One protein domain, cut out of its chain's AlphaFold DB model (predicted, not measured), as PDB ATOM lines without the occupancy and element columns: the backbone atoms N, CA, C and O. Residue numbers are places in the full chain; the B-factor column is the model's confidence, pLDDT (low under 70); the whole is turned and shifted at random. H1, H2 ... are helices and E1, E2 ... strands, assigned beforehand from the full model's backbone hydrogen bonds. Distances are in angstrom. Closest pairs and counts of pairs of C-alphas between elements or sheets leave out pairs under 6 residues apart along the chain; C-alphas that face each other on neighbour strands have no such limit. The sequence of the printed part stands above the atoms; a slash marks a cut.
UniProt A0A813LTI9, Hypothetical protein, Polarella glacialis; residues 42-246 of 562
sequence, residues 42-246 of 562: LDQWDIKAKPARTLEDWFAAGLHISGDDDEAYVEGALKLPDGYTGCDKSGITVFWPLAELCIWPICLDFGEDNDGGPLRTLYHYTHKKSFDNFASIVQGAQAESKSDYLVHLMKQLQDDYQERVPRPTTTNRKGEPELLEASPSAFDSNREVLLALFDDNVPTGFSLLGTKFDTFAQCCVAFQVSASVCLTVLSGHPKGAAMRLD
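What this domain is: This is residues 42 to 246 of the 562 residues of the protein "Hypothetical protein" of Polarella glacialis (UniProt A0A813LTI9). A strongly twisted and curled sheet of five strands, E3 E4 E5 E8 E6, runs through the body, with the helical hairpin H3 and H4 packed on it and the short helix H2 on the face opposite to H3. A small sheet, E7 E10 E9, adjoins its E6 edge, the strand hairpin E1 and E2 sits by its E3 edge, and H1 lies at one far end of the model. The printed part has 205 residues with five named helices and ten named strands, in the order H1 H2 E1 E2 E3 E4 E5 E6 H3 H4 E7 H5 E8 E9 E10. The five-stranded sheet is mixed, the other two are antiparallel, and the class is mixed, helices and strands. The whole is compact, with a radius of gyration of the C-alphas of 17.2 A and spans of 56 by 38 by 34 A.

Where its parts are: Find C-alpha 42 at (54.604, -46.723, 25.968), where H1, residues 42 to 47, begins. Next come H2, residues 55 to 61, and the strands E1, 63 to 66, E2, 73 to 76, and E3, 85 to 88. E4, residues 91 to 96, is 14.0 A long, and E5, residues 101 to 109, is 21.4 A long and bends by 59 degrees at residue 105. E6, residues 119 to 126, measures 22.3 A. Find C-alpha 128 at (32.272, -17.586, 45.084); from there H3 runs 18.3 A to residue 140. H4, residues 146 to 164, is the longest helix, 27.8 A. Then read E7, 178 to 180, H5, 190 to 197, and E8, 219 to 226, which is 23.0 A long. E9 is residues 230 to 233, and E10 is 242 to 245, ending at C-alpha 245 (52.278, -14.530, 53.883).

How they stand to each other: Begin with the largest sheet, where E3, E4 and E5 form a meander, each strand the antiparallel neighbour of the one before. Look for N 87 and O 93 at 2.9 A between E3 and E4, and N 103 and O 94 at 2.7 A between E4 and E5. E5 and E8 are parallel, with N 220 and O 102 at 2.8 A; E8 and E6 are antiparallel, with N 122 and O 223 at 2.8 A. H3 is on this sheet at a height of 10.2 A, over E5 and E8, and its closest C-alpha pair with E8 is Lys 128 and Cys 219, 6.0 A. H3 and H4 touch at Ile 137 and Leu 153, C-alphas 6.7 A apart, at a shallow tilt of 8 degrees, opposite ways. H2 is on the opposite face from H3, at a height of 8.2 A; its closest C-alpha pair with E5 is Phe 59 and Cys 107, 6.5 A. Beside E6, the closest C-alphas of E6 and E7 are Tyr 123 and Leu 180, 5.1 A. E7 and E10 have N 243 and O 179 at 2.8 A, and the hairpin E9 and E10 has N 231 and O 244 at 2.8 A. H5 only grazes both of these sheets. In the hairpin E1 and E2, N 64 and O 75 are 2.8 A apart; the closest C-alphas of E2 and E3 are Val 74 and Cys 87, 6.2 A. H1 and H2 are apart. In H1, H2, H3, H4 and H5 every O i to N i+4 pair is within hydrogen-bond range.

The domain as a whole: The two C-alphas farthest apart are those of Leu 42 and Arg 167, 56.7 A. The printed part has no cut. The links H4 to E7, 13 residues, and H5 to E8, 21 residues, are long. Residues 142 to 147, of which 146 to 147 belong to H4, stand free. The mean pLDDT of the printed part is 84.9; look for values under 70 at residues 42 to 49 and 111 to 117, among others.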
ATOM      1  N   LEU A  42      55.353 -45.859  25.040       50.78
ATOM      2  CA  LEU A  42      54.604 -46.723  25.968       50.78
ATOM      3  C   LEU A  42      54.806 -46.258  27.416       50.78
ATOM      4  O   LEU A  42      53.825 -46.136  28.140       50.78
ATOM      5  N   ASP A  43      56.031 -45.876  27.792       54.47
ATOM      6  CA  ASP A  43      56.305 -45.293  29.114       54.47
ATOM      7  C   ASP A  43      55.551 -43.966  29.318       54.47
ATOM      8  O   ASP A  43      54.991 -43.727  30.385       54.47
ATOM      9  N   GLN A  44      55.447 -43.117  28.286       53.91
ATOM     10  CA  GLN A  44      54.622 -41.901  28.352       53.91
ATOM     11  C   GLN A  44      53.120 -42.191  28.494       53.91
ATOM     12  O   GLN A  44      52.405 -41.386  29.088       53.91
ATOM     13  N   TRP A  45      52.626 -43.313  27.965       52.41
ATOM     14  CA  TRP A  45      51.210 -43.688  28.053       52.41
ATOM     15  C   TRP A  45      50.881 -44.371  29.390       52.41
ATOM     16  O   TRP A  45      49.818 -44.110  29.949       52.41
ATOM     17  N   ASP A  46      51.807 -45.150  29.956       51.12
ATOM     18  CA  ASP A  46      51.664 -45.751  31.290       51.12
ATOM     19  C   ASP A  46      51.838 -44.724  32.428       51.12
ATOM     20  O   ASP A  46      51.223 -44.867  33.488       51.12
ATOM     21  N   ILE A  47      52.602 -43.641  32.220       53.62
ATOM     22  CA  ILE A  47      52.665 -42.509  33.167       53.62
ATOM     23  C   ILE A  47      51.328 -41.749  33.210       53.62
ATOM     24  O   ILE A  47      50.874 -41.399  34.298       53.62
ATOM     25  N   LYS A  48      50.633 -41.594  32.072       55.19
ATOM     26  CA  LYS A  48      49.279 -41.001  32.018       55.19
ATOM     27  C   LYS A  48      48.212 -41.827  32.748       55.19
ATOM     28  O   LYS A  48      47.100 -41.349  32.971       55.19
ATOM     29  N   ALA A  49      48.503 -43.077  33.116       63.41
ATOM     30  CA  ALA A  49      47.518 -43.952  33.740       63.41
ATOM     31  C   ALA A  49      47.425 -43.799  35.265       63.41
ATOM     32  O   ALA A  49      46.371 -44.130  35.818       63.41
ATOM     33  N   LYS A  50      48.481 -43.321  35.938       80.75
ATOM     34  CA  LYS A  50      48.536 -43.288  37.407       80.75
ATOM     35  C   LYS A  50      47.873 -42.016  37.961       80.75
ATOM     36  O   LYS A  50      48.246 -40.924  37.528       80.75
ATOM     37  N   PRO A  51      46.915 -42.138  38.900       88.25
ATOM     38  CA  PRO A  51      46.406 -40.984  39.632       88.25
ATOM     39  C   PRO A  51      47.524 -40.355  40.460       88.25
ATOM     40  O   PRO A  51      48.382 -41.056  41.010       88.25
ATOM     41  N   ALA A  52      47.530 -39.025  40.516       91.31
ATOM     42  CA  ALA A  52      48.353 -38.288  41.460       91.31
ATOM     43  C   ALA A  52      47.963 -38.689  42.891       91.31
ATOM     44  O   ALA A  52      46.805 -39.001  43.162       91.31
ATOM     45  N   ARG A  53      48.926 -38.713  43.817       91.62
ATOM     46  CA  ARG A  53      48.626 -39.077  45.213       91.62
ATOM     47  C   ARG A  53      47.932 -37.942  45.944       91.62
ATOM     48  O   ARG A  53      47.094 -38.192  46.803       91.62
ATOM     49  N   THR A  54      48.301 -36.713  45.606       91.31
ATOM     50  CA  THR A  54      47.760 -35.499  46.202       91.31
ATOM     51  C   THR A  54      47.525 -34.441  45.129       91.31
ATOM     52  O   THR A  54      47.983 -34.568  43.989       91.31
ATOM     53  N   LEU A  55      46.786 -33.390  45.483       90.00
ATOM     54  CA  LEU A  55      46.509 -32.295  44.557       90.00
ATOM     55  C   LEU A  55      47.787 -31.496  44.242       90.00
ATOM     56  O   LEU A  55      47.958 -31.016  43.127       90.00
ATOM     57  N   GLU A  56      48.726 -31.424  45.184       88.81
ATOM     58  CA  GLU A  56      50.050 -30.828  44.993       88.81
ATOM     59  C   GLU A  56      50.872 -31.603  43.963       88.81
ATOM     60  O   GLU A  56      51.441 -30.986  43.066       88.81
ATOM     61  N   ASP A  57      50.892 -32.940  44.045       89.31
ATOM     62  CA  ASP A  57      51.548 -33.791  43.045       89.31
ATOM     63  C   ASP A  57      50.929 -33.578  41.656       89.31
ATOM     64  O   ASP A  57      51.634 -33.565  40.642       89.31
ATOM     65  N   TRP A  58      49.607 -33.390  41.608       89.31
ATOM     66  CA  TRP A  58      48.875 -33.115  40.377       89.31
ATOM     67  C   TRP A  58      49.252 -31.756  39.772       89.31
ATOM     68  O   TRP A  58      49.570 -31.689  38.585       89.31
ATOM     69  N   PHE A  59      49.310 -30.692  40.582       86.25
ATOM     70  CA  PHE A  59      49.779 -29.374  40.139       86.25
ATOM     71  C   PHE A  59      51.247 -29.399  39.703       86.25
ATOM     72  O   PHE A  59      51.586 -28.850  38.654       86.25
ATOM     73  N   ALA A  60      52.115 -30.063  40.470       84.50
ATOM     74  CA  ALA A  60      53.550 -30.147  40.201       84.50
ATOM     75  C   ALA A  60      53.869 -30.924  38.915       84.50
ATOM     76  O   ALA A  60      54.857 -30.629  38.242       84.50
ATOM     77  N   ALA A  61      53.025 -31.890  38.542       86.38
ATOM     78  CA  ALA A  61      53.134 -32.577  37.259       86.38
ATOM     79  C   ALA A  61      52.839 -31.659  36.060       86.38
ATOM     80  O   ALA A  61      53.273 -31.947  34.942       86.38
ATOM     81  N   GLY A  62      52.151 -30.542  36.298       82.62
ATOM     82  CA  GLY A  62      51.806 -29.539  35.306       82.62
ATOM     83  C   GLY A  62      50.449 -29.779  34.650       82.62
ATOM     84  O   GLY A  62      49.941 -30.900  34.567       82.62
ATOM     85  N   LEU A  63      49.874 -28.688  34.151       83.12
ATOM     86  CA  LEU A  63      48.613 -28.669  33.416       83.12
ATOM     87  C   LEU A  63      48.894 -28.415  31.939       83.12
ATOM     88  O   LEU A  63      49.822 -27.685  31.581       83.12
ATOM     89  N   HIS A  64      48.075 -28.996  31.080       82.94
ATOM     90  CA  HIS A  64      48.104 -28.781  29.646       82.94
ATOM     91  C   HIS A  64      46.690 -28.559  29.124       82.94
ATOM     92  O   HIS A  64      45.707 -28.878  29.782       82.94
ATOM     93  N   ILE A  65      46.606 -27.963  27.941       81.44
ATOM     94  CA  ILE A  65      45.339 -27.787  27.246       81.44
ATOM     95  C   ILE A  65      45.171 -28.989  26.325       81.44
ATOM     96  O   ILE A  65      46.059 -29.288  25.521       81.44
ATOM     97  N   SER A  66      44.049 -29.672  26.482       82.31
ATOM     98  CA  SER A  66      43.612 -30.792  25.662       82.31
ATOM     99  C   SER A  66      42.411 -30.360  24.821       82.31
ATOM    100  O   SER A  66      41.647 -29.488  25.225       82.31
ATOM    101  N   GLY A  67      42.222 -30.989  23.662       82.31
ATOM    102  CA  GLY A  67      41.144 -30.652  22.727       82.31
ATOM    103  C   GLY A  67      41.588 -29.735  21.585       82.31
ATOM    104  O   GLY A  67      42.709 -29.229  21.573       82.31
ATOM    105  N   ASP A  68      40.702 -29.585  20.604       81.25
ATOM    106  CA  ASP A  68      40.879 -28.668  19.474       81.25
ATOM    107  C   ASP A  68      40.503 -27.234  19.893       81.25
ATOM    108  O   ASP A  68      39.867 -27.052  20.928       81.25
ATOM    109  N   ASP A  69      40.860 -26.214  19.103       76.44
ATOM    110  CA  ASP A  69      40.672 -24.788  19.454       76.44
ATOM    111  C   ASP A  69      39.236 -24.429  19.909       76.44
ATOM    112  O   ASP A  69      39.056 -23.532  20.736       76.44
ATOM    113  N   ASP A  70      38.225 -25.156  19.420       77.25
ATOM    114  CA  ASP A  70      36.808 -24.959  19.759       77.25
ATOM    115  C   ASP A  70      36.325 -25.776  20.980       77.25
ATOM    116  O   ASP A  70      35.284 -25.465  21.559       77.25
ATOM    117  N   GLU A  71      37.075 -26.800  21.403       79.44
ATOM    118  CA  GLU A  71      36.785 -27.658  22.569       79.44
ATOM    119  C   GLU A  71      37.958 -27.699  23.563       79.44
ATOM    120  O   GLU A  71      38.128 -28.676  24.291       79.44
ATOM    121  N   ALA A  72      38.798 -26.666  23.586       77.00
ATOM    122  CA  ALA A  72      39.972 -26.621  24.444       77.00
ATOM    123  C   ALA A  72      39.569 -26.645  25.933       77.00
ATOM    124  O   ALA A  72      38.889 -25.742  26.423       77.00
ATOM    125  N   TYR A  73      40.021 -27.662  26.666       81.44
ATOM    126  CA  TYR A  73      39.840 -27.805  28.111       81.44
ATOM    127  C   TYR A  73      41.187 -28.008  28.812       81.44
ATOM    128  O   TYR A  73      42.183 -28.387  28.197       81.44
ATOM    129  N   VAL A  74      41.239 -27.716  30.111       80.12
ATOM    130  CA  VAL A  74      42.451 -27.888  30.923       80.12
ATOM    131  C   VAL A  74      42.486 -29.314  31.460       80.12
ATOM    132  O   VAL A  74      41.491 -29.789  31.992       80.12
ATOM    133  N   GLU A  75      43.625 -29.987  31.332       83.88
ATOM    134  CA  GLU A  75      43.859 -31.340  31.835       83.88
ATOM    135  C   GLU A  75      45.230 -31.417  32.529       83.88
ATOM    136  O   GLU A  75      46.207 -30.789  32.114       83.88
ATOM    137  N   GLY A  76      45.336 -32.195  33.604       82.88
ATOM    138  CA  GLY A  76      46.618 -32.434  34.272       82.88
ATOM    139  C   GLY A  76      47.476 -33.466  33.543       82.88
ATOM    140  O   GLY A  76      46.964 -34.381  32.903       82.88
ATOM    141  N   ALA A  77      48.801 -33.358  33.647       86.38
ATOM    142  CA  ALA A  77      49.717 -34.371  33.113       86.38
ATOM    143  C   ALA A  77      49.560 -35.742  33.806       86.38
ATOM    144  O   ALA A  77      49.852 -36.780  33.207       86.38
ATOM    145  N   LEU A  78      49.088 -35.736  35.057       89.31
ATOM    146  CA  LEU A  78      48.629 -36.905  35.805       89.31
ATOM    147  C   LEU A  78      47.101 -36.887  35.918       89.31
ATOM    148  O   LEU A  78      46.473 -35.831  35.833       89.31
ATOM    149  N   LYS A  79      46.497 -38.050  36.181       89.75
ATOM    150  CA  LYS A  79      45.079 -38.098  36.563       89.75
ATOM    151  C   LYS A  79      44.882 -37.440  37.928       89.75
ATOM    152  O   LYS A  79      45.773 -37.514  38.778       89.75
ATOM    153  N   LEU A  80      43.713 -36.830  38.124       90.94
ATOM    154  CA  LEU A  80      43.326 -36.277  39.419       90.94
ATOM    155  C   LEU A  80      43.441 -37.345  40.523       90.94
ATOM    156  O   LEU A  80      43.218 -38.529  40.241       90.94
ATOM    157  N   PRO A  81      43.796 -36.949  41.758       93.25
ATOM    158  CA  PRO A  81      43.793 -37.862  42.891       93.25
ATOM    159  C   PRO A  81      42.401 -38.432  43.152       93.25
ATOM    160  O   PRO A  81      41.386 -37.793  42.859       93.25
ATOM    161  N   ASP A  82      42.359 -39.623  43.742       91.44
ATOM    162  CA  ASP A  82      41.101 -40.303  44.038       91.44
ATOM    163  C   ASP A  82      40.176 -39.421  44.897       91.44
ATOM    164  O   ASP A  82      40.595 -38.777  45.858       91.44
ATOM    165  N   GLY A  83      38.896 -39.387  44.522       91.25
ATOM    166  CA  GLY A  83      37.858 -38.581  45.173       91.25
ATOM    167  C   GLY A  83      37.688 -37.169  44.602       91.25
ATOM    168  O   GLY A  83      36.608 -36.599  44.745       91.25
ATOM    169  N   TYR A  84      38.681 -36.627  43.892       93.56
ATOM    170  CA  TYR A  84      38.509 -35.393  43.127       93.56
ATOM    171  C   TYR A  84      37.842 -35.671  41.777       93.56
ATOM    172  O   TYR A  84      38.058 -36.705  41.145       93.56
ATOM    173  N   THR A  85      37.023 -34.727  41.323       92.62
ATOM    174  CA  THR A  85      36.311 -34.784  40.035       92.62
ATOM    175  C   THR A  85      36.416 -33.443  39.306       92.62
ATOM    176  O   THR A  85      36.923 -32.480  39.874       92.62
ATOM    177  N   GLY A  86      35.957 -33.351  38.055       90.38
ATOM    178  CA  GLY A  86      36.020 -32.116  37.262       90.38
ATOM    179  C   GLY A  86      37.333 -31.951  36.492       90.38
ATOM    180  O   GLY A  86      38.024 -32.935  36.234       90.38
ATOM    181  N   CYS A  87      37.654 -30.709  36.116       85.69
ATOM    182  CA  CYS A  87      38.734 -30.369  35.179       85.69
ATOM    183  C   CYS A  87      38.655 -31.209  33.891       85.69
ATOM    184  O   CYS A  87      39.583 -31.920  33.506       85.69
ATOM    185  N   ASP A  88      37.475 -31.184  33.278       83.12
ATOM    186  CA  ASP A  88      37.124 -31.946  32.087       83.12
ATOM    187  C   ASP A  88      36.514 -31.016  31.025       83.12
ATOM    188  O   ASP A  88      36.534 -29.789  31.140       83.12
ATOM    189  N   LYS A  89      35.931 -31.596  29.972       80.81
ATOM    190  CA  LYS A  89      35.246 -30.836  28.916       80.81
ATOM    191  C   LYS A  89      34.097 -29.955  29.426       80.81
ATOM    192  O   LYS A  89      33.688 -29.039  28.720       80.81
ATOM    193  N   SER A  90      33.534 -30.251  30.599       79.06
ATOM    194  CA  SER A  90      32.396 -29.518  31.158       79.06
ATOM    195  C   SER A  90      32.812 -28.266  31.931       79.06
ATOM    196  O   SER A  90      32.005 -27.349  32.082       79.06
ATOM    197  N   GLY A  91      34.065 -28.190  32.385       78.31
ATOM    198  CA  GLY A  91      34.560 -27.032  33.112       78.31
ATOM    199  C   GLY A  91      35.996 -27.181  33.597       78.31
ATOM    200  O   GLY A  91      36.510 -28.275  33.810       78.31
ATOM    201  N   ILE A  92      36.639 -26.037  33.826       80.88
ATOM    202  CA  ILE A  92      38.036 -25.984  34.269       80.88
ATOM    203  C   ILE A  92      38.205 -26.326  35.753       80.88
ATOM    204  O   ILE A  92      39.299 -26.659  36.179       80.88
ATOM    205  N   THR A  93      37.157 -26.245  36.567       88.19
ATOM    206  CA  THR A  93      37.261 -26.390  38.024       88.19
ATOM    207  C   THR A  93      37.359 -27.846  38.460       88.19
ATOM    208  O   THR A  93      36.656 -28.707  37.934       88.19
ATOM    209  N   VAL A  94      38.184 -28.102  39.472       91.31
ATOM    210  CA  VAL A  94      38.221 -29.371  40.202       91.31
ATOM    211  C   VAL A  94      37.189 -29.306  41.326       91.31
ATOM    212  O   VAL A  94      37.006 -28.267  41.948       91.31
ATOM    213  N   PHE A  95      36.507 -30.402  41.611       93.25
ATOM    214  CA  PHE A  95      35.490 -30.489  42.648       93.25
ATOM    215  C   PHE A  95      35.846 -31.578  43.657       93.25
ATOM    216  O   PHE A  95      36.184 -32.703  43.276       93.25
ATOM    217  N   TRP A  96      35.751 -31.235  44.942       94.62
ATOM    218  CA  TRP A  96      35.864 -32.166  46.061       94.62
ATOM    219  C   TRP A  96      34.473 -32.417  46.664       94.62
ATOM    220  O   TRP A  96      33.958 -31.550  47.379       94.62
ATOM    221  N   PRO A  97      33.846 -33.581  46.394       90.62
ATOM    222  CA  PRO A  97      32.443 -33.814  46.729       90.62
ATOM    223  C   PRO A  97      32.129 -33.802  48.222       90.62
ATOM    224  O   PRO A  97      31.073 -33.309  48.602       90.62
ATOM    225  N   LEU A  98      33.026 -34.312  49.074       89.75
ATOM    226  CA  LEU A  98      32.744 -34.461  50.508       89.75
ATOM    227  C   LEU A  98      32.550 -33.115  51.219       89.75
ATOM    228  O   LEU A  98      31.665 -32.980  52.060       89.75
ATOM    229  N   ALA A  99      33.330 -32.099  50.846       90.00
ATOM    230  CA  ALA A  99      33.185 -30.751  51.396       90.00
ATOM    231  C   ALA A  99      32.396 -29.793  50.486       90.00
ATOM    232  O   ALA A  99      32.314 -28.603  50.794       90.00
ATOM    233  N   GLU A 100      31.852 -30.297  49.372       92.19
ATOM    234  CA  GLU A 100      31.192 -29.507  48.322       92.19
ATOM    235  C   GLU A 100      32.054 -28.325  47.837       92.19
ATOM    236  O   GLU A 100      31.567 -27.226  47.570       92.19
ATOM    237  N   LEU A 101      33.366 -28.550  47.744       93.19
ATOM    238  CA  LEU A 101      34.358 -27.513  47.472       93.19
ATOM    239  C   LEU A 101      34.689 -27.433  45.982       93.19
ATOM    240  O   LEU A 101      35.141 -28.410  45.379       93.19
ATOM    241  N   CYS A 102      34.544 -26.240  45.409       93.12
ATOM    242  CA  CYS A 102      35.029 -25.919  44.071       93.12
ATOM    243  C   CYS A 102      36.468 -25.392  44.143       93.12
ATOM    244  O   CYS A 102      36.762 -24.439  44.857       93.12
ATOM    245  N   ILE A 103      37.381 -26.000  43.406       92.06
ATOM    246  CA  ILE A 103      38.809 -25.713  43.455       92.06
ATOM    247  C   ILE A 103      39.244 -25.230  42.081       92.06
ATOM    248  O   ILE A 103      38.951 -25.848  41.053       92.06
ATOM    249  N   TRP A 104      39.976 -24.125  42.051       88.88
ATOM    250  CA  TRP A 104      40.594 -23.689  40.811       88.88
ATOM    251  C   TRP A 104      41.800 -24.576  40.502       88.88
ATOM    252  O   TRP A 104      42.659 -24.729  41.373       88.88
ATOM    253  N   PRO A 105      41.927 -25.145  39.288       77.06
ATOM    254  CA  PRO A 105      43.023 -26.052  38.993       77.06
ATOM    255  C   PRO A 105      44.342 -25.299  38.799       77.06
ATOM    256  O   PRO A 105      45.324 -25.927  38.448       77.06
ATOM    257  N   ILE A 106      44.383 -23.970  38.934       73.94
ATOM    258  CA  ILE A 106      45.591 -23.193  38.675       73.94
ATOM    259  C   ILE A 106      46.294 -22.949  40.001       73.94
ATOM    260  O   ILE A 106      45.759 -22.280  40.885       73.94
ATOM    261  N   CYS A 107      47.511 -23.477  40.111       76.25
ATOM    262  CA  CYS A 107      48.406 -23.125  41.197       76.25
ATOM    263  C   CYS A 107      49.097 -21.804  40.849       76.25
ATOM    264  O   CYS A 107      49.828 -21.720  39.859       76.25
ATOM    265  N   LEU A 108      48.811 -20.758  41.619       79.88
ATOM    266  CA  LEU A 108      49.382 -19.436  41.385       79.88
ATOM    267  C   LEU A 108      50.760 -19.350  42.031       79.88
ATOM    268  O   LEU A 108      50.878 -19.461  43.249       79.88
ATOM    269  N   ASP A 109      51.789 -19.159  41.211       78.00
ATOM    270  CA  ASP A 109      53.176 -19.100  41.663       78.00
ATOM    271  C   ASP A 109      53.581 -17.667  42.048       78.00
ATOM    272  O   ASP A 109      53.513 -16.732  41.242       78.00
ATOM    273  N   PHE A 110      54.009 -17.499  43.297       71.69
ATOM    274  CA  PHE A 110      54.454 -16.236  43.880       71.69
ATOM    275  C   PHE A 110      55.957 -15.958  43.736       71.69
ATOM    276  O   PHE A 110      56.463 -14.978  44.293       71.69
ATOM    277  N   GLY A 111      56.686 -16.752  42.959       61.12
ATOM    278  CA  GLY A 111      58.032 -16.399  42.536       61.12
ATOM    279  C   GLY A 111      58.811 -17.592  42.020       61.12
ATOM    280  O   GLY A 111      58.775 -18.668  42.598       61.12
ATOM    281  N   GLU A 112      59.600 -17.363  40.971       57.78
ATOM    282  CA  GLU A 112      60.522 -18.380  40.474       57.78
ATOM    283  C   GLU A 112      61.461 -18.860  41.586       57.78
ATOM    284  O   GLU A 112      62.026 -18.047  42.328       57.78
ATOM    285  N   ASP A 113      61.640 -20.181  41.627       56.03
ATOM    286  CA  ASP A 113      62.367 -21.008  42.595       56.03
ATOM    287  C   ASP A 113      63.890 -20.749  42.606       56.03
ATOM    288  O   ASP A 113      64.745 -21.615  42.426       56.03
ATOM    289  N   ASN A 114      64.256 -19.482  42.745       54.44
ATOM    290  CA  ASN A 114      65.583 -18.958  42.462       54.44
ATOM    291  C   ASN A 114      66.543 -19.064  43.653       54.44
ATOM    292  O   ASN A 114      67.753 -18.902  43.468       54.44
ATOM    293  N   ASP A 115      66.011 -19.336  44.845       57.25
ATOM    294  CA  ASP A 115      66.779 -19.551  46.075       57.25
ATOM    295  C   ASP A 115      66.977 -21.047  46.389       57.25
ATOM    296  O   ASP A 115      67.642 -21.390  47.367       57.25
ATOM    297  N   GLY A 116      66.426 -21.951  45.562       61.38
ATOM    298  CA  GLY A 116      66.514 -23.404  45.759       61.38
ATOM    299  C   GLY A 116      65.867 -23.896  47.059       61.38
ATOM    300  O   GLY A 116      66.187 -24.988  47.534       61.38
ATOM    301  N   GLY A 117      65.009 -23.071  47.667       69.50
ATOM    302  CA  GLY A 117      64.199 -23.453  48.815       69.50
ATOM    303  C   GLY A 117      63.032 -24.341  48.380       69.50
ATOM    304  O   GLY A 117      62.625 -24.282  47.228       69.50
ATOM    305  N   PRO A 118      62.476 -25.169  49.273       80.19
ATOM    306  CA  PRO A 118      61.286 -25.936  48.941       80.19
ATOM    307  C   PRO A 118      60.097 -24.991  48.711       80.19
ATOM    308  O   PRO A 118      59.790 -24.154  49.568       80.19
ATOM    309  N   LEU A 119      59.418 -25.148  47.576       83.88
ATOM    310  CA  LEU A 119      58.099 -24.562  47.354       83.88
ATOM    311  C   LEU A 119      57.078 -25.240  48.267       83.88
ATOM    312  O   LEU A 119      57.143 -26.444  48.524       83.88
ATOM    313  N   ARG A 120      56.124 -24.452  48.752       87.31
ATOM    314  CA  ARG A 120      54.963 -24.925  49.499       87.31
ATOM    315  C   ARG A 120      53.702 -24.562  48.744       87.31
ATOM    316  O   ARG A 120      53.601 -23.459  48.210       87.31
ATOM    317  N   THR A 121      52.742 -25.475  48.746       90.06
ATOM    318  CA  THR A 121      51.392 -25.198  48.262       90.06
ATOM    319  C   THR A 121      50.535 -24.808  49.454       90.06
ATOM    320  O   THR A 121      50.443 -25.553  50.425       90.06
ATOM    321  N   LEU A 122      49.940 -23.624  49.391       92.94
ATOM    322  CA  LEU A 122      49.012 -23.113  50.387       92.94
ATOM    323  C   LEU A 122      47.634 -22.928  49.759       92.94
ATOM    324  O   LEU A 122      47.509 -22.588  48.584       92.94
ATOM    325  N   TYR A 123      46.597 -23.116  50.562       94.25
ATOM    326  CA  TYR A 123      45.210 -23.107  50.133       94.25
ATOM    327  C   TYR A 123      44.468 -21.919  50.733       94.25
ATOM    328  O   TYR A 123      44.414 -21.728  51.951       94.25
ATOM    329  N   HIS A 124      43.878 -21.118  49.854       95.31
ATOM    330  CA  HIS A 124      42.997 -20.019  50.203       95.31
ATOM    331  C   HIS A 124      41.550 -20.446  49.994       95.31
ATOM    332  O   HIS A 124      41.085 -20.548  48.859       95.31
ATOM    333  N   TYR A 125      40.836 -20.696  51.085       95.06
ATOM    334  CA  TYR A 125      39.402 -20.954  51.029       95.06
ATOM    335  C   TYR A 125      38.644 -19.632  51.073       95.06
ATOM    336  O   TYR A 125      38.975 -18.759  51.878       95.06
ATOM    337  N   THR A 126      37.667 -19.488  50.187       95.94
ATOM    338  CA  THR A 126      36.909 -18.254  49.993       95.94
ATOM    339  C   THR A 126      35.481 -18.543  49.502       95.94
ATOM    340  O   THR A 126      35.095 -19.688  49.244       95.94
ATOM    341  N   HIS A 127      34.667 -17.496  49.383       95.50
ATOM    342  CA  HIS A 127      33.348 -17.533  48.767       95.50
ATOM    343  C   HIS A 127      33.413 -17.281  47.254       95.50
ATOM    344  O   HIS A 127      34.361 -16.705  46.717       95.50
ATOM    345  N   LYS A 128      32.329 -17.629  46.552       93.81
ATOM    346  CA  LYS A 128      32.272 -17.586  45.084       93.81
ATOM    347  C   LYS A 128      32.608 -16.224  44.462       93.81
ATOM    348  O   LYS A 128      33.421 -16.155  43.555       93.81
ATOM    349  N   LYS A 129      32.069 -15.123  44.995       94.81
ATOM    350  CA  LYS A 129      32.360 -13.773  44.465       94.81
ATOM    351  C   LYS A 129      33.858 -13.408  44.491       94.81
ATOM    352  O   LYS A 129      34.348 -12.786  43.559       94.81
ATOM    353  N   SER A 130      34.585 -13.780  45.545       94.88
ATOM    354  CA  SER A 130      36.021 -13.499  45.664       94.88
ATOM    355  C   SER A 130      36.827 -14.456  44.780       94.88
ATOM    356  O   SER A 130      37.760 -14.028  44.106       94.88
ATOM    357  N   PHE A 131      36.390 -15.713  44.655       93.75
ATOM    358  CA  PHE A 131      36.912 -16.649  43.655       93.75
ATOM    359  C   PHE A 131      36.806 -16.109  42.219       93.75
ATOM    360  O   PHE A 131      37.787 -16.136  41.478       93.75
ATOM    361  N   ASP A 132      35.652 -15.561  41.839       92.25
ATOM    362  CA  ASP A 132      35.450 -14.966  40.513       92.25
ATOM    363  C   ASP A 132      36.361 -13.739  40.303       92.25
ATOM    364  O   ASP A 132      36.898 -13.538  39.213       92.25
ATOM    365  N   ASN A 133      36.628 -12.957  41.359       93.44
ATOM    366  CA  ASN A 133      37.604 -11.864  41.308       93.44
ATOM    367  C   ASN A 133      39.034 -12.378  41.087       93.44
ATOM    368  O   ASN A 133      39.760 -11.811  40.271       93.44
ATOM    369  N   PHE A 134      39.442 -13.456  41.766       92.00
ATOM    370  CA  PHE A 134      40.737 -14.100  41.520       92.00
ATOM    371  C   PHE A 134      40.864 -14.560  40.068       92.00
ATOM    372  O   PHE A 134      41.882 -14.292  39.425       92.00
ATOM    373  N   ALA A 135      39.816 -15.197  39.541       87.88
ATOM    374  CA  ALA A 135      39.755 -15.590  38.143       87.88
ATOM    375  C   ALA A 135      39.905 -14.375  37.219       87.88
ATOM    376  O   ALA A 135      40.744 -14.399  36.324       87.88
ATOM    377  N   SER A 136      39.176 -13.287  37.474       89.19
ATOM    378  CA  SER A 136      39.244 -12.052  36.684       89.19
ATOM    379  C   SER A 136      40.643 -11.418  36.673       89.19
ATOM    380  O   SER A 136      41.166 -11.117  35.602       89.19
ATOM    381  N   ILE A 137      41.303 -11.298  37.834       88.88
ATOM    382  CA  ILE A 137      42.667 -10.734  37.948       88.88
ATOM    383  C   ILE A 137      43.652 -11.521  37.082       88.88
ATOM    384  O   ILE A 137      44.467 -10.964  36.351       88.88
ATOM    385  N   VAL A 138      43.566 -12.841  37.153       83.62
ATOM    386  CA  VAL A 138      44.437 -13.750  36.412       83.62
ATOM    387  C   VAL A 138      44.151 -13.736  34.912       83.62
ATOM    388  O   VAL A 138      45.076 -13.863  34.113       83.62
ATOM    389  N   GLN A 139      42.895 -13.549  34.511       81.50
ATOM    390  CA  GLN A 139      42.534 -13.379  33.104       81.50
ATOM    391  C   GLN A 139      43.031 -12.033  32.556       81.50
ATOM    392  O   GLN A 139      43.549 -11.984  31.440       81.50
ATOM    393  N   GLY A 140      42.944 -10.964  33.352       77.62
ATOM    394  CA  GLY A 140      43.475  -9.638  33.017       77.62
ATOM    395  C   GLY A 140      45.005  -9.592  32.921       77.62
ATOM    396  O   GLY A 140      45.551  -8.821  32.135       77.62
ATOM    397  N   ALA A 141      45.704 -10.487  33.627       72.19
ATOM    398  CA  ALA A 141      47.166 -10.574  33.642       72.19
ATOM    399  C   ALA A 141      47.809 -10.798  32.261       72.19
ATOM    400  O   ALA A 141      49.001 -10.553  32.099       72.19
ATOM    401  N   GLN A 142      47.052 -11.263  31.258       62.69
ATOM    402  CA  GLN A 142      47.562 -11.372  29.887       62.69
ATOM    403  C   GLN A 142      47.823 -10.008  29.223       62.69
ATOM    404  O   GLN A 142      48.611  -9.944  28.279       62.69
ATOM    405  N   ALA A 143      47.184  -8.935  29.699       60.06
ATOM    406  CA  ALA A 143      47.331  -7.582  29.165       60.06
ATOM    407  C   ALA A 143      48.289  -6.701  29.988       60.06
ATOM    408  O   ALA A 143      48.848  -5.742  29.456       60.06
ATOM    409  N   GLU A 144      48.489  -7.020  31.268       65.62
ATOM    410  CA  GLU A 144      49.240  -6.193  32.217       65.62
ATOM    411  C   GLU A 144      50.682  -6.672  32.439       65.62
ATOM    412  O   GLU A 144      51.078  -7.793  32.107       65.62
ATOM    413  N   SER A 145      51.506  -5.800  33.026       72.44
ATOM    414  CA  SER A 145      52.849  -6.182  33.446       72.44
ATOM    415  C   SER A 145      52.773  -7.221  34.580       72.44
ATOM    416  O   SER A 145      51.911  -7.154  35.457       72.44
ATOM    417  N   LYS A 146      53.695  -8.198  34.603       69.56
ATOM    418  CA  LYS A 146      53.723  -9.245  35.651       69.56
ATOM    419  C   LYS A 146      53.748  -8.682  37.084       69.56
ATOM    420  O   LYS A 146      53.305  -9.366  38.003       69.56
ATOM    421  N   SER A 147      54.309  -7.488  37.284       70.25
ATOM    422  CA  SER A 147      54.378  -6.834  38.594       70.25
ATOM    423  C   SER A 147      53.010  -6.358  39.073       70.25
ATOM    424  O   SER A 147      52.688  -6.548  40.245       70.25
ATOM    425  N   ASP A 148      52.187  -5.813  38.176       80.19
ATOM    426  CA  ASP A 148      50.859  -5.291  38.520       80.19
ATOM    427  C   ASP A 148      49.913  -6.438  38.887       80.19
ATOM    428  O   ASP A 148      49.240  -6.395  39.919       80.19
ATOM    429  N   TYR A 149      49.984  -7.537  38.131       83.31
ATOM    430  CA  TYR A 149      49.252  -8.771  38.414       83.31
ATOM    431  C   TYR A 149      49.451  -9.272  39.858       83.31
ATOM    432  O   TYR A 149      48.479  -9.534  40.570       83.31
ATOM    433  N   LEU A 150      50.703  -9.371  40.324       82.44
ATOM    434  CA  LEU A 150      51.003  -9.841  41.683       82.44
ATOM    435  C   LEU A 150      50.498  -8.870  42.757       82.44
ATOM    436  O   LEU A 150      50.051  -9.304  43.821       82.44
ATOM    437  N   VAL A 151      50.547  -7.563  42.489       85.25
ATOM    438  CA  VAL A 151      50.012  -6.537  43.395       85.25
ATOM    439  C   VAL A 151      48.496  -6.679  43.527       85.25
ATOM    440  O   VAL A 151      47.989  -6.683  44.651       85.25
ATOM    441  N   HIS A 152      47.779  -6.856  42.415       89.44
ATOM    442  CA  HIS A 152      46.333  -7.080  42.411       89.44
ATOM    443  C   HIS A 152      45.947  -8.383  43.115       89.44
ATOM    444  O   HIS A 152      45.030  -8.385  43.937       89.44
ATOM    445  N   LEU A 153      46.689  -9.465  42.874       89.56
ATOM    446  CA  LEU A 153      46.459 -10.761  43.507       89.56
ATOM    447  C   LEU A 153      46.636 -10.701  45.031       89.56
ATOM    448  O   LEU A 153      45.786 -11.177  45.783       89.56
ATOM    449  N   MET A 154      47.713 -10.063  45.495       89.38
ATOM    450  CA  MET A 154      47.963  -9.874  46.926       89.38
ATOM    451  C   MET A 154      46.943  -8.955  47.581       89.38
ATOM    452  O   MET A 154      46.578  -9.177  48.735       89.38
ATOM    453  N   LYS A 155      46.486  -7.926  46.863       92.25
ATOM    454  CA  LYS A 155      45.410  -7.061  47.337       92.25
ATOM    455  C   LYS A 155      44.117  -7.860  47.505       92.25
ATOM    456  O   LYS A 155      43.543  -7.805  48.581       92.25
ATOM    457  N   GLN A 156      43.730  -8.673  46.521       94.56
ATOM    458  CA  GLN A 156      42.532  -9.512  46.614       94.56
ATOM    459  C   GLN A 156      42.611 -10.523  47.770       94.56
ATOM    460  O   GLN A 156      41.645 -10.671  48.512       94.56
ATOM    461  N   LEU A 157      43.768 -11.165  47.984       93.69
ATOM    462  CA  LEU A 157      44.008 -12.030  49.151       93.69
ATOM    463  C   LEU A 157      43.850 -11.284  50.480       93.69
ATOM    464  O   LEU A 157      43.301 -11.824  51.441       93.69
ATOM    465  N   GLN A 158      44.374 -10.061  50.545       93.44
ATOM    466  CA  GLN A 158      44.307  -9.228  51.737       93.44
ATOM    467  C   GLN A 158      42.873  -8.754  52.007       93.44
ATOM    468  O   GLN A 158      42.429  -8.835  53.150       93.44
ATOM    469  N   ASP A 159      42.153  -8.319  50.975       93.81
ATOM    470  CA  ASP A 159      40.763  -7.870  51.066       93.81
ATOM    471  C   ASP A 159      39.857  -9.025  51.543       93.81
ATOM    472  O   ASP A 159      39.077  -8.852  52.478       93.81
ATOM    473  N   ASP A 160      40.039 -10.234  50.998       94.62
ATOM    474  CA  ASP A 160      39.315 -11.443  51.419       94.62
ATOM    475  C   ASP A 160      39.625 -11.855  52.871       94.62
ATOM    476  O   ASP A 160      38.743 -12.213  53.657       94.62
ATOM    477  N   TYR A 161      40.896 -11.777  53.275       93.06
ATOM    478  CA  TYR A 161      41.282 -12.027  54.663       93.06
ATOM    479  C   TYR A 161      40.665 -11.002  55.623       93.06
ATOM    480  O   TYR A 161      40.126 -11.384  56.661       93.06
ATOM    481  N   GLN A 162      40.689  -9.714  55.276       93.31
ATOM    482  CA  GLN A 162      40.102  -8.647  56.091       93.31
ATOM    483  C   GLN A 162      38.577  -8.725  56.157       93.31
ATOM    484  O   GLN A 162      37.988  -8.322  57.158       93.31
ATOM    485  N   GLU A 163      37.924  -9.279  55.139       93.38
ATOM    486  CA  GLU A 163      36.491  -9.545  55.191       93.38
ATOM    487  C   GLU A 163      36.143 -10.581  56.276       93.38
ATOM    488  O   GLU A 163      35.154 -10.419  56.997       93.38
ATOM    489  N   ARG A 164      36.983 -11.613  56.434       89.44
ATOM    490  CA  ARG A 164      36.834 -12.660  57.461       89.44
ATOM    491  C   ARG A 164      37.264 -12.192  58.844       89.44
ATOM    492  O   ARG A 164      36.580 -12.454  59.831       89.44
ATOM    493  N   VAL A 165      38.400 -11.504  58.906       89.19
ATOM    494  CA  VAL A 165      39.061 -11.057  60.133       89.19
ATOM    495  C   VAL A 165      39.209  -9.531  60.079       89.19
ATOM    496  O   VAL A 165      40.303  -9.006  59.863       89.19
ATOM    497  N   PRO A 166      38.112  -8.773  60.284       84.31
ATOM    498  CA  PRO A 166      38.108  -7.318  60.101       84.31
ATOM    499  C   PRO A 166      38.939  -6.572  61.143       84.31
ATOM    500  O   PRO A 166      39.307  -5.414  60.946       84.31
ATOM    501  N   ARG A 167      39.223  -7.212  62.280       86.12
ATOM    502  CA  ARG A 167      40.074  -6.657  63.332       86.12
ATOM    503  C   ARG A 167      41.375  -7.450  63.380       86.12
ATOM    504  O   ARG A 167      41.306  -8.651  63.633       86.12
ATOM    505  N   PRO A 168      42.539  -6.803  63.204       84.81
ATOM    506  CA  PRO A 168      43.823  -7.478  63.309       84.81
ATOM    507  C   PRO A 168      43.962  -8.224  64.638       84.81
ATOM    508  O   PRO A 168      43.637  -7.690  65.703       84.81
ATOM    509  N   THR A 169      44.457  -9.456  64.581       84.88
ATOM    510  CA  THR A 169      44.673 -10.281  65.772       84.88
ATOM    511  C   THR A 169      45.962  -9.868  66.487       84.88
ATOM    512  O   THR A 169      46.814  -9.151  65.954       84.88
ATOM    513  N   THR A 170      46.145 -10.322  67.730       85.25
ATOM    514  CA  THR A 170      47.384 -10.065  68.487       85.25
ATOM    515  C   THR A 170      48.609 -10.692  67.818       85.25
ATOM    516  O   THR A 170      49.699 -10.118  67.896       85.25
ATOM    517  N   THR A 171      48.418 -11.827  67.141       84.19
ATOM    518  CA  THR A 171      49.422 -12.576  66.375       84.19
ATOM    519  C   THR A 171      49.645 -11.998  64.975       84.19
ATOM    520  O   THR A 171      50.768 -12.063  64.467       84.19
ATOM    521  N   ASN A 172      48.630 -11.366  64.380       87.88
ATOM    522  CA  ASN A 172      48.661 -10.781  63.042       87.88
ATOM    523  C   ASN A 172      48.156  -9.327  63.030       87.88
ATOM    524  O   ASN A 172      47.138  -8.972  62.438       87.88
ATOM    525  N   ARG A 173      48.931  -8.442  63.668       86.88
ATOM    526  CA  ARG A 173      48.597  -7.009  63.794       86.88
ATOM    527  C   ARG A 173      48.538  -6.254  62.466       86.88
ATOM    528  O   ARG A 173      47.939  -5.188  62.403       86.88
ATOM    529  N   LYS A 174      49.208  -6.768  61.433       87.38
ATOM    530  CA  LYS A 174      49.273  -6.144  60.106       87.38
ATOM    531  C   LYS A 174      48.112  -6.561  59.197       87.38
ATOM    532  O   LYS A 174      47.972  -5.976  58.128       87.38
ATOM    533  N   GLY A 175      47.307  -7.549  59.605       88.62
ATOM    534  CA  GLY A 175      46.258  -8.116  58.758       88.62
ATOM    535  C   GLY A 175      46.827  -8.717  57.472       88.62
ATOM    536  O   GLY A 175      46.285  -8.483  56.393       88.62
ATOM    537  N   GLU A 176      47.973  -9.396  57.573       90.94
ATOM    538  CA  GLU A 176      48.569 -10.128  56.451       90.94
ATOM    539  C   GLU A 176      47.713 -11.366  56.141       90.94
ATOM    540  O   GLU A 176      47.176 -11.963  57.072       90.94
ATOM    541  N   PRO A 177      47.568 -11.771  54.872       92.38
ATOM    542  CA  PRO A 177      46.715 -12.898  54.533       92.38
ATOM    543  C   PRO A 177      47.253 -14.202  55.134       92.38
ATOM    544  O   PRO A 177      48.451 -14.499  55.058       92.38
ATOM    545  N   GLU A 178      46.342 -14.978  55.716       92.31
ATOM    546  CA  GLU A 178      46.600 -16.314  56.248       92.31
ATOM    547  C   GLU A 178      45.970 -17.366  55.332       92.31
ATOM    548  O   GLU A 178      44.833 -17.230  54.871       92.31
ATOM    549  N   LEU A 179      46.750 -18.403  55.044       93.44
ATOM    550  CA  LEU A 179      46.406 -19.512  54.164       93.44
ATOM    551  C   LEU A 179      46.618 -20.832  54.900       93.44
ATOM    552  O   LEU A 179      47.468 -20.920  55.783       93.44
ATOM    553  N   LEU A 180      45.877 -21.870  54.527       93.44
ATOM    554  CA  LEU A 180      46.008 -23.187  55.146       93.44
ATOM    555  C   LEU A 180      47.001 -24.055  54.369       93.44
ATOM    556  O   LEU A 180      47.003 -24.057  53.144       93.44
ATOM    557  N   GLU A 181      47.824 -24.827  55.075       92.31
ATOM    558  CA  GLU A 181      48.650 -25.878  54.452       92.31
ATOM    559  C   GLU A 181      47.819 -27.132  54.112       92.31
ATOM    560  O   GLU A 181      48.187 -27.926  53.252       92.31
ATOM    561  N   ALA A 182      46.667 -27.298  54.765       92.62
ATOM    562  CA  ALA A 182      45.782 -28.435  54.567       92.62
ATOM    563  C   ALA A 182      45.036 -28.364  53.226       92.62
ATOM    564  O   ALA A 182      44.279 -27.420  52.964       92.62
ATOM    565  N   SER A 183      45.219 -29.400  52.406       92.38
ATOM    566  CA  SER A 183      44.511 -29.551  51.136       92.38
ATOM    567  C   SER A 183      43.019 -29.843  51.346       92.38
ATOM    568  O   SER A 183      42.631 -30.332  52.410       92.38
ATOM    569  N   PRO A 184      42.164 -29.608  50.334       93.00
ATOM    570  CA  PRO A 184      40.724 -29.852  50.449       93.00
ATOM    571  C   PRO A 184      40.360 -31.278  50.888       93.00
ATOM    572  O   PRO A 184      39.392 -31.465  51.619       93.00
ATOM    573  N   SER A 185      41.165 -32.276  50.500       92.50
ATOM    574  CA  SER A 185      40.965 -33.681  50.878       92.50
ATOM    575  C   SER A 185      41.169 -33.978  52.364       92.50
ATOM    576  O   SER A 185      40.739 -35.025  52.835       92.50
ATOM    577  N   ALA A 186      41.795 -33.066  53.117       92.62
ATOM    578  CA  ALA A 186      41.949 -33.196  54.564       92.62
ATOM    579  C   ALA A 186      40.640 -32.932  55.334       92.62
ATOM    580  O   ALA A 186      40.582 -33.159  56.547       92.62
ATOM    581  N   PHE A 187      39.608 -32.434  54.646       93.19
ATOM    582  CA  PHE A 187      38.328 -32.062  55.228       93.19
ATOM    583  C   PHE A 187      37.215 -32.987  54.738       93.19
ATOM    584  O   PHE A 187      37.000 -33.168  53.536       93.19
ATOM    585  N   ASP A 188      36.469 -33.523  55.700       92.75
ATOM    586  CA  ASP A 188      35.359 -34.446  55.476       92.75
ATOM    587  C   ASP A 188      34.049 -33.696  55.196       92.75
ATOM    588  O   ASP A 188      33.088 -34.278  54.699       92.75
ATOM    589  N   SER A 189      33.984 -32.404  55.534       94.12
ATOM    590  CA  SER A 189      32.816 -31.562  55.277       94.12
ATOM    591  C   SER A 189      33.171 -30.083  55.161       94.12
ATOM    592  O   SER A 189      34.180 -29.617  55.694       94.12
ATOM    593  N   ASN A 190      32.268 -29.315  54.546       93.56
ATOM    594  CA  ASN A 190      32.357 -27.856  54.470       93.56
ATOM    595  C   ASN A 190      32.504 -27.211  55.861       93.56
ATOM    596  O   ASN A 190      33.277 -26.276  56.067       93.56
ATOM    597  N   ARG A 191      31.807 -27.773  56.858       93.81
ATOM    598  CA  ARG A 191      31.840 -27.279  58.234       93.81
ATOM    599  C   ARG A 191      33.235 -27.359  58.848       93.81
ATOM    600  O   ARG A 191      33.600 -26.454  59.589       93.81
ATOM    601  N   GLU A 192      34.001 -28.406  58.558       93.25
ATOM    602  CA  GLU A 192      35.366 -28.537  59.077       93.25
ATOM    603  C   GLU A 192      36.316 -27.506  58.475       93.25
ATOM    604  O   GLU A 192      37.171 -26.980  59.183       93.25
ATOM    605  N   VAL A 193      36.131 -27.172  57.196       93.25
ATOM    606  CA  VAL A 193      36.881 -26.094  56.540       93.25
ATOM    607  C   VAL A 193      36.578 -24.769  57.236       93.25
ATOM    608  O   VAL A 193      37.493 -24.038  57.599       93.25
ATOM    609  N   LEU A 194      35.298 -24.477  57.499       93.31
ATOM    610  CA  LEU A 194      34.899 -23.271  58.230       93.31
ATOM    611  C   LEU A 194      35.478 -23.238  59.654       93.31
ATOM    612  O   LEU A 194      35.934 -22.188  60.095       93.31
ATOM    613  N   LEU A 195      35.490 -24.363  60.374       92.19
ATOM    614  CA  LEU A 195      36.099 -24.442  61.710       92.19
ATOM    615  C   LEU A 195      37.609 -24.179  61.662       92.19
ATOM    616  O   LEU A 195      38.115 -23.441  62.504       92.19
ATOM    617  N   ALA A 196      38.299 -24.695  60.643       91.38
ATOM    618  CA  ALA A 196      39.717 -24.426  60.429       91.38
ATOM    619  C   ALA A 196      39.997 -22.963  60.048       91.38
ATOM    620  O   ALA A 196      41.041 -22.432  60.416       91.38
ATOM    621  N   LEU A 197      39.081 -22.300  59.332       90.69
ATOM    622  CA  LEU A 197      39.207 -20.887  58.955       90.69
ATOM    623  C   LEU A 197      38.935 -19.912  60.106       90.69
ATOM    624  O   LEU A 197      39.492 -18.817  60.108       90.69
ATOM    625  N   PHE A 198      38.058 -20.275  61.043       89.56
ATOM    626  CA  PHE A 198      37.582 -19.391  62.114       89.56
ATOM    627  C   PHE A 198      37.977 -19.868  63.525       89.56
ATOM    628  O   PHE A 198      37.286 -19.539  64.490       89.56
ATOM    629  N   ASP A 199      39.055 -20.650  63.654       85.50
ATOM    630  CA  ASP A 199      39.584 -21.158  64.932       85.50
ATOM    631  C   ASP A 199      38.482 -21.740  65.851       85.50
ATOM    632  O   ASP A 199      38.219 -21.249  66.954       85.50
ATOM    633  N   ASP A 200      37.782 -22.764  65.354       82.69
ATOM    634  CA  ASP A 200      36.671 -23.481  66.006       82.69
ATOM    635  C   ASP A 200      35.386 -22.664  66.255       82.69
ATOM    636  O   ASP A 200      34.356 -23.221  66.647       82.69
ATOM    637  N   ASN A 201      35.384 -21.359  65.970       86.06
ATOM    638  CA  ASN A 201      34.265 -20.459  66.245       86.06
ATOM    639  C   ASN A 201      33.751 -19.786  64.973       86.06
ATOM    640  O   ASN A 201      33.960 -18.596  64.754       86.06
ATOM    641  N   VAL A 202      33.015 -20.542  64.153       88.69
ATOM    642  CA  VAL A 202      32.397 -20.006  62.928       88.69
ATOM    643  C   VAL A 202      31.360 -18.934  63.285       88.69
ATOM    644  O   VAL A 202      30.337 -19.274  63.897       88.69
ATOM    645  N   PRO A 203      31.570 -17.665  62.891       90.50
ATOM    646  CA  PRO A 203      30.612 -16.607  63.158       90.50
ATOM    647  C   PRO A 203      29.291 -16.879  62.436       90.50
ATOM    648  O   PRO A 203      29.261 -17.347  61.299       90.50
ATOM    649  N   THR A 204      28.174 -16.562  63.082       92.88
ATOM    650  CA  THR A 204      26.859 -16.573  62.433       92.88
ATOM    651  C   THR A 204      26.569 -15.213  61.807       92.88
ATOM    652  O   THR A 204      26.863 -14.185  62.416       92.88
ATOM    653  N   GLY A 205      25.919 -15.190  60.644       93.19
ATOM    654  CA  GLY A 205      25.477 -13.955  59.990       93.19
ATOM    655  C   GLY A 205      26.302 -13.609  58.754       93.19
ATOM    656  O   GLY A 205      26.643 -14.492  57.965       93.19
ATOM    657  N   PHE A 206      26.579 -12.317  58.576       95.38
ATOM    658  CA  PHE A 206      27.199 -11.761  57.377       95.38
ATOM    659  C   PHE A 206      28.477 -10.992  57.721       95.38
ATOM    660  O   PHE A 206      28.570 -10.373  58.784       95.38
ATOM    661  N   SER A 207      29.435 -11.009  56.800       93.62
ATOM    662  CA  SER A 207      30.614 -10.156  56.804       93.62
ATOM    663  C   SER A 207      30.227  -8.681  56.661       93.62
ATOM    664  O   SER A 207      29.090  -8.338  56.321       93.62
ATOM    665  N   LEU A 208      31.200  -7.789  56.854       89.69
ATOM    666  CA  LEU A 208      31.010  -6.351  56.621       89.69
ATOM    667  C   LEU A 208      30.631  -6.027  55.167       89.69
ATOM    668  O   LEU A 208      29.992  -5.006  54.923       89.69
ATOM    669  N   LEU A 209      30.996  -6.892  54.215       91.75
ATOM    670  CA  LEU A 209      30.668  -6.743  52.794       91.75
ATOM    671  C   LEU A 209      29.357  -7.449  52.403       91.75
ATOM    672  O   LEU A 209      28.984  -7.449  51.231       91.75
ATOM    673  N   GLY A 210      28.637  -8.018  53.377       93.62
ATOM    674  CA  GLY A 210      27.346  -8.669  53.165       93.62
ATOM    675  C   GLY A 210      27.434 -10.123  52.695       93.62
ATOM    676  O   GLY A 210      26.425 -10.679  52.263       93.62
ATOM    677  N   THR A 211      28.601 -10.762  52.786       95.06
ATOM    678  CA  THR A 211      28.776 -12.181  52.443       95.06
ATOM    679  C   THR A 211      28.458 -13.051  53.650       95.06
ATOM    680  O   THR A 211      28.917 -12.776  54.755       95.06
ATOM    681  N   LYS A 212      27.675 -14.116  53.487       95.06
ATOM    682  CA  LYS A 212      27.380 -15.015  54.610       95.06
ATOM    683  C   LYS A 212      28.621 -15.809  55.014       95.06
ATOM    684  O   LYS A 212      29.314 -16.351  54.152       95.06
ATOM    685  N   PHE A 213      28.863 -15.931  56.318       93.62
ATOM    686  CA  PHE A 213      30.046 -16.629  56.836       93.62
ATOM    687  C   PHE A 213      30.101 -18.120  56.467       93.62
ATOM    688  O   PHE A 213      31.186 -18.666  56.294       93.62
ATOM    689  N   ASP A 214      28.948 -18.763  56.268       93.94
ATOM    690  CA  ASP A 214      28.843 -20.158  55.817       93.94
ATOM    691  C   ASP A 214      29.319 -20.379  54.368       93.94
ATOM    692  O   ASP A 214      29.606 -21.507  53.983       93.94
ATOM    693  N   THR A 215      29.456 -19.316  53.568       94.00
ATOM    694  CA  THR A 215      29.882 -19.414  52.162       94.00
ATOM    695  C   THR A 215      31.391 -19.295  51.944       94.00
ATOM    696  O   THR A 215      31.859 -19.573  50.843       94.00
ATOM    697  N   PHE A 216      32.181 -18.943  52.966       92.69
ATOM    698  CA  PHE A 216      33.639 -18.740  52.845       92.69
ATOM    699  C   PHE A 216      34.448 -20.021  52.602       92.69
ATOM    700  O   PHE A 216      35.659 -19.955  52.414       92.69
ATOM    701  N   ALA A 217      33.792 -21.177  52.591       93.50
ATOM    702  CA  ALA A 217      34.385 -22.465  52.264       93.50
ATOM    703  C   ALA A 217      33.712 -23.105  51.041       93.50
ATOM    704  O   ALA A 217      33.629 -24.321  50.954       93.50
ATOM    705  N   GLN A 218      33.169 -22.317  50.109       94.19
ATOM    706  CA  GLN A 218      32.607 -22.851  48.857       94.19
ATOM    707  C   GLN A 218      33.670 -23.048  47.783       94.19
ATOM    708  O   GLN A 218      33.553 -23.931  46.929       94.19
ATOM    709  N   CYS A 219      34.694 -22.200  47.803       95.56
ATOM    710  CA  CYS A 219      35.721 -22.168  46.786       95.56
ATOM    711  C   CYS A 219      37.120 -22.229  47.403       95.56
ATOM    712  O   CYS A 219      37.329 -21.834  48.549       95.56
ATOM    713  N   CYS A 220      38.087 -22.713  46.630       95.19
ATOM    714  CA  CYS A 220      39.482 -22.800  47.034       95.19
ATOM    715  C   CYS A 220      40.414 -22.408  45.882       95.19
ATOM    716  O   CYS A 220      40.238 -22.847  44.742       95.19
ATOM    717  N   VAL A 221      41.427 -21.603  46.198       93.62
ATOM    718  CA  VAL A 221      42.523 -21.241  45.295       93.62
ATOM    719  C   VAL A 221      43.833 -21.755  45.883       93.62
ATOM    720  O   VAL A 221      44.134 -21.501  47.049       93.62
ATOM    721  N   ALA A 222      44.606 -22.479  45.076       92.31
ATOM    722  CA  ALA A 222      45.918 -22.978  45.463       92.31
ATOM    723  C   ALA A 222      47.017 -21.987  45.054       92.31
ATOM    724  O   ALA A 222      47.042 -21.485  43.929       92.31
ATOM    725  N   PHE A 223      47.953 -21.740  45.962       90.12
ATOM    726  CA  PHE A 223      49.090 -20.852  45.767       90.12
ATOM    727  C   PHE A 223      50.386 -21.609  46.004       90.12
ATOM    728  O   PHE A 223      50.564 -22.212  47.060       90.12
ATOM    729  N   GLN A 224      51.309 -21.534  45.055       87.69
ATOM    730  CA  GLN A 224      52.669 -22.009  45.226       87.69
ATOM    731  C   GLN A 224      53.538 -20.844  45.685       87.69
ATOM    732  O   GLN A 224      53.644 -19.813  45.026       87.69
ATOM    733  N   VAL A 225      54.133 -20.987  46.861       87.12
ATOM    734  CA  VAL A 225      54.925 -19.941  47.506       87.12
ATOM    735  C   VAL A 225      56.264 -20.500  47.949       87.12
ATOM    736  O   VAL A 225      56.369 -21.637  48.413       87.12
ATOM    737  N   SER A 226      57.305 -19.676  47.860       86.31
ATOM    738  CA  SER A 226      58.584 -20.009  48.478       86.31
ATOM    739  C   SER A 226      58.417 -20.093  49.995       86.31
ATOM    740  O   SER A 226      57.877 -19.178  50.614       86.31
ATOM    741  N   ALA A 227      58.939 -21.147  50.628       86.25
ATOM    742  CA  ALA A 227      58.873 -21.279  52.084       86.25
ATOM    743  C   ALA A 227      59.488 -20.082  52.845       86.25
ATOM    744  O   ALA A 227      59.177 -19.886  54.016       86.25
ATOM    745  N   SER A 228      60.338 -19.274  52.198       85.31
ATOM    746  CA  SER A 228      60.952 -18.075  52.782       85.31
ATOM    747  C   SER A 228      59.975 -16.916  53.022       85.31
ATOM    748  O   SER A 228      60.261 -16.066  53.866       85.31
ATOM    749  N   VAL A 229      58.832 -16.872  52.322       87.44
ATOM    750  CA  VAL A 229      57.787 -15.845  52.528       87.44
ATOM    751  C   VAL A 229      56.699 -16.285  53.500       87.44
ATOM    752  O   VAL A 229      55.839 -15.485  53.869       87.44
ATOM    753  N   CYS A 230      56.721 -17.551  53.910       89.00
ATOM    754  CA  CYS A 230      55.709 -18.132  54.772       89.00
ATOM    755  C   CYS A 230      56.154 -18.060  56.235       89.00
ATOM    756  O   CYS A 230      57.208 -18.570  56.613       89.00
ATOM    757  N   LEU A 231      55.313 -17.479  57.082       89.50
ATOM    758  CA  LEU A 231      55.500 -17.442  58.527       89.50
ATOM    759  C   LEU A 231      54.472 -18.363  59.175       89.50
ATOM    760  O   LEU A 231      53.271 -18.161  59.019       89.50
ATOM    761  N   THR A 232      54.933 -19.378  59.903       86.62
ATOM    762  CA  THR A 232      54.031 -20.299  60.599       86.62
ATOM    763  C   THR A 232      53.256 -19.568  61.685       86.62
ATOM    764  O   THR A 232      53.847 -18.946  62.572       86.62
ATOM    765  N   VAL A 233      51.931 -19.662  61.622       84.50
ATOM    766  CA  VAL A 233      51.036 -19.249  62.695       84.50
ATOM    767  C   VAL A 233      50.755 -20.487  63.533       84.50
ATOM    768  O   VAL A 233      50.442 -21.554  63.010       84.50
ATOM    769  N   LEU A 234      50.899 -20.360  64.849       74.56
ATOM    770  CA  LEU A 234      50.475 -21.405  65.773       74.56
ATOM    771  C   LEU A 234      48.940 -21.415  65.796       74.56
ATOM    772  O   LEU A 234      48.341 -20.746  66.634       74.56
ATOM    773  N   SER A 235      48.312 -22.111  64.846       68.75
ATOM    774  CA  SER A 235      46.882 -22.411  64.907       68.75
ATOM    775  C   SER A 235      46.654 -23.552  65.899       68.75
ATOM    776  O   SER A 235      47.443 -24.494  65.991       68.75
ATOM    777  N   GLY A 236      45.579 -23.456  66.683       63.91
ATOM    778  CA  GLY A 236      45.168 -24.522  67.602       63.91
ATOM    779  C   GLY A 236      44.480 -25.699  66.901       63.91
ATOM    780  O   GLY A 236      44.204 -26.710  67.542       63.91
ATOM    781  N   HIS A 237      44.196 -25.574  65.601       70.38
ATOM    782  CA  HIS A 237      43.356 -26.517  64.878       70.38
ATOM    783  C   HIS A 237      44.140 -27.780  64.456       70.38
ATOM    784  O   HIS A 237      45.192 -27.675  63.821       70.38
ATOM    785  N   PRO A 238      43.631 -28.997  64.736       68.06
ATOM    786  CA  PRO A 238      44.367 -30.247  64.519       68.06
ATOM    787  C   PRO A 238      44.596 -30.577  63.039       68.06
ATOM    788  O   PRO A 238      45.551 -31.273  62.702       68.06
ATOM    789  N   LYS A 239      43.713 -30.092  62.157       70.19
ATOM    790  CA  LYS A 239      43.723 -30.414  60.721       70.19
ATOM    791  C   LYS A 239      44.582 -29.475  59.863       70.19
ATOM    792  O   LYS A 239      44.624 -29.679  58.658       70.19
ATOM    793  N   GLY A 240      45.292 -28.490  60.426       64.75
ATOM    794  CA  GLY A 240      46.237 -27.715  59.615       64.75
ATOM    795  C   GLY A 240      46.861 -26.501  60.292       64.75
ATOM    796  O   GLY A 240      46.176 -25.708  60.938       64.75
ATOM    797  N   ALA A 241      48.165 -26.335  60.069       78.25
ATOM    798  CA  ALA A 241      48.871 -25.099  60.365       78.25
ATOM    799  C   ALA A 241      48.409 -24.000  59.395       78.25
ATOM    800  O   ALA A 241      48.432 -24.183  58.172       78.25
ATOM    801  N   ALA A 242      47.999 -22.857  59.941       87.12
ATOM    802  CA  ALA A 242      47.839 -21.646  59.151       87.12
ATOM    803  C   ALA A 242      49.221 -21.019  58.909       87.12
ATOM    804  O   ALA A 242      50.066 -20.932  59.804       87.12
ATOM    805  N   MET A 243      49.462 -20.574  57.684       90.69
ATOM    806  CA  MET A 243      50.683 -19.897  57.273       90.69
ATOM    807  C   MET A 243      50.331 -18.474  56.863       90.69
ATOM    808  O   MET A 243      49.454 -18.244  56.031       90.69
ATOM    809  N   ARG A 244      51.040 -17.507  57.434       91.75
ATOM    810  CA  ARG A 244      50.921 -16.097  57.081       91.75
ATOM    811  C   ARG A 244      51.886 -15.766  55.955       91.75
ATOM    812  O   ARG A 244      53.054 -16.156  56.013       91.75
ATOM    813  N   LEU A 245      51.419 -15.025  54.956       90.19
ATOM    814  CA  LEU A 245      52.278 -14.530  53.883       90.19
ATOM    815  C   LEU A 245      52.856 -13.159  54.241       90.19
ATOM    816  O   LEU A 245      52.128 -12.169  54.328       90.19
ATOM    817  N   ASP A 246      54.178 -13.084  54.406       88.31
ATOM    818  CA  ASP A 246      54.865 -11.814  54.642       88.31
ATOM    819  C   ASP A 246      54.923 -10.996  53.345       88.31
ATOM    820  O   ASP A 246      55.717 -11.252  52.432       88.31
TER     821      ASP A 246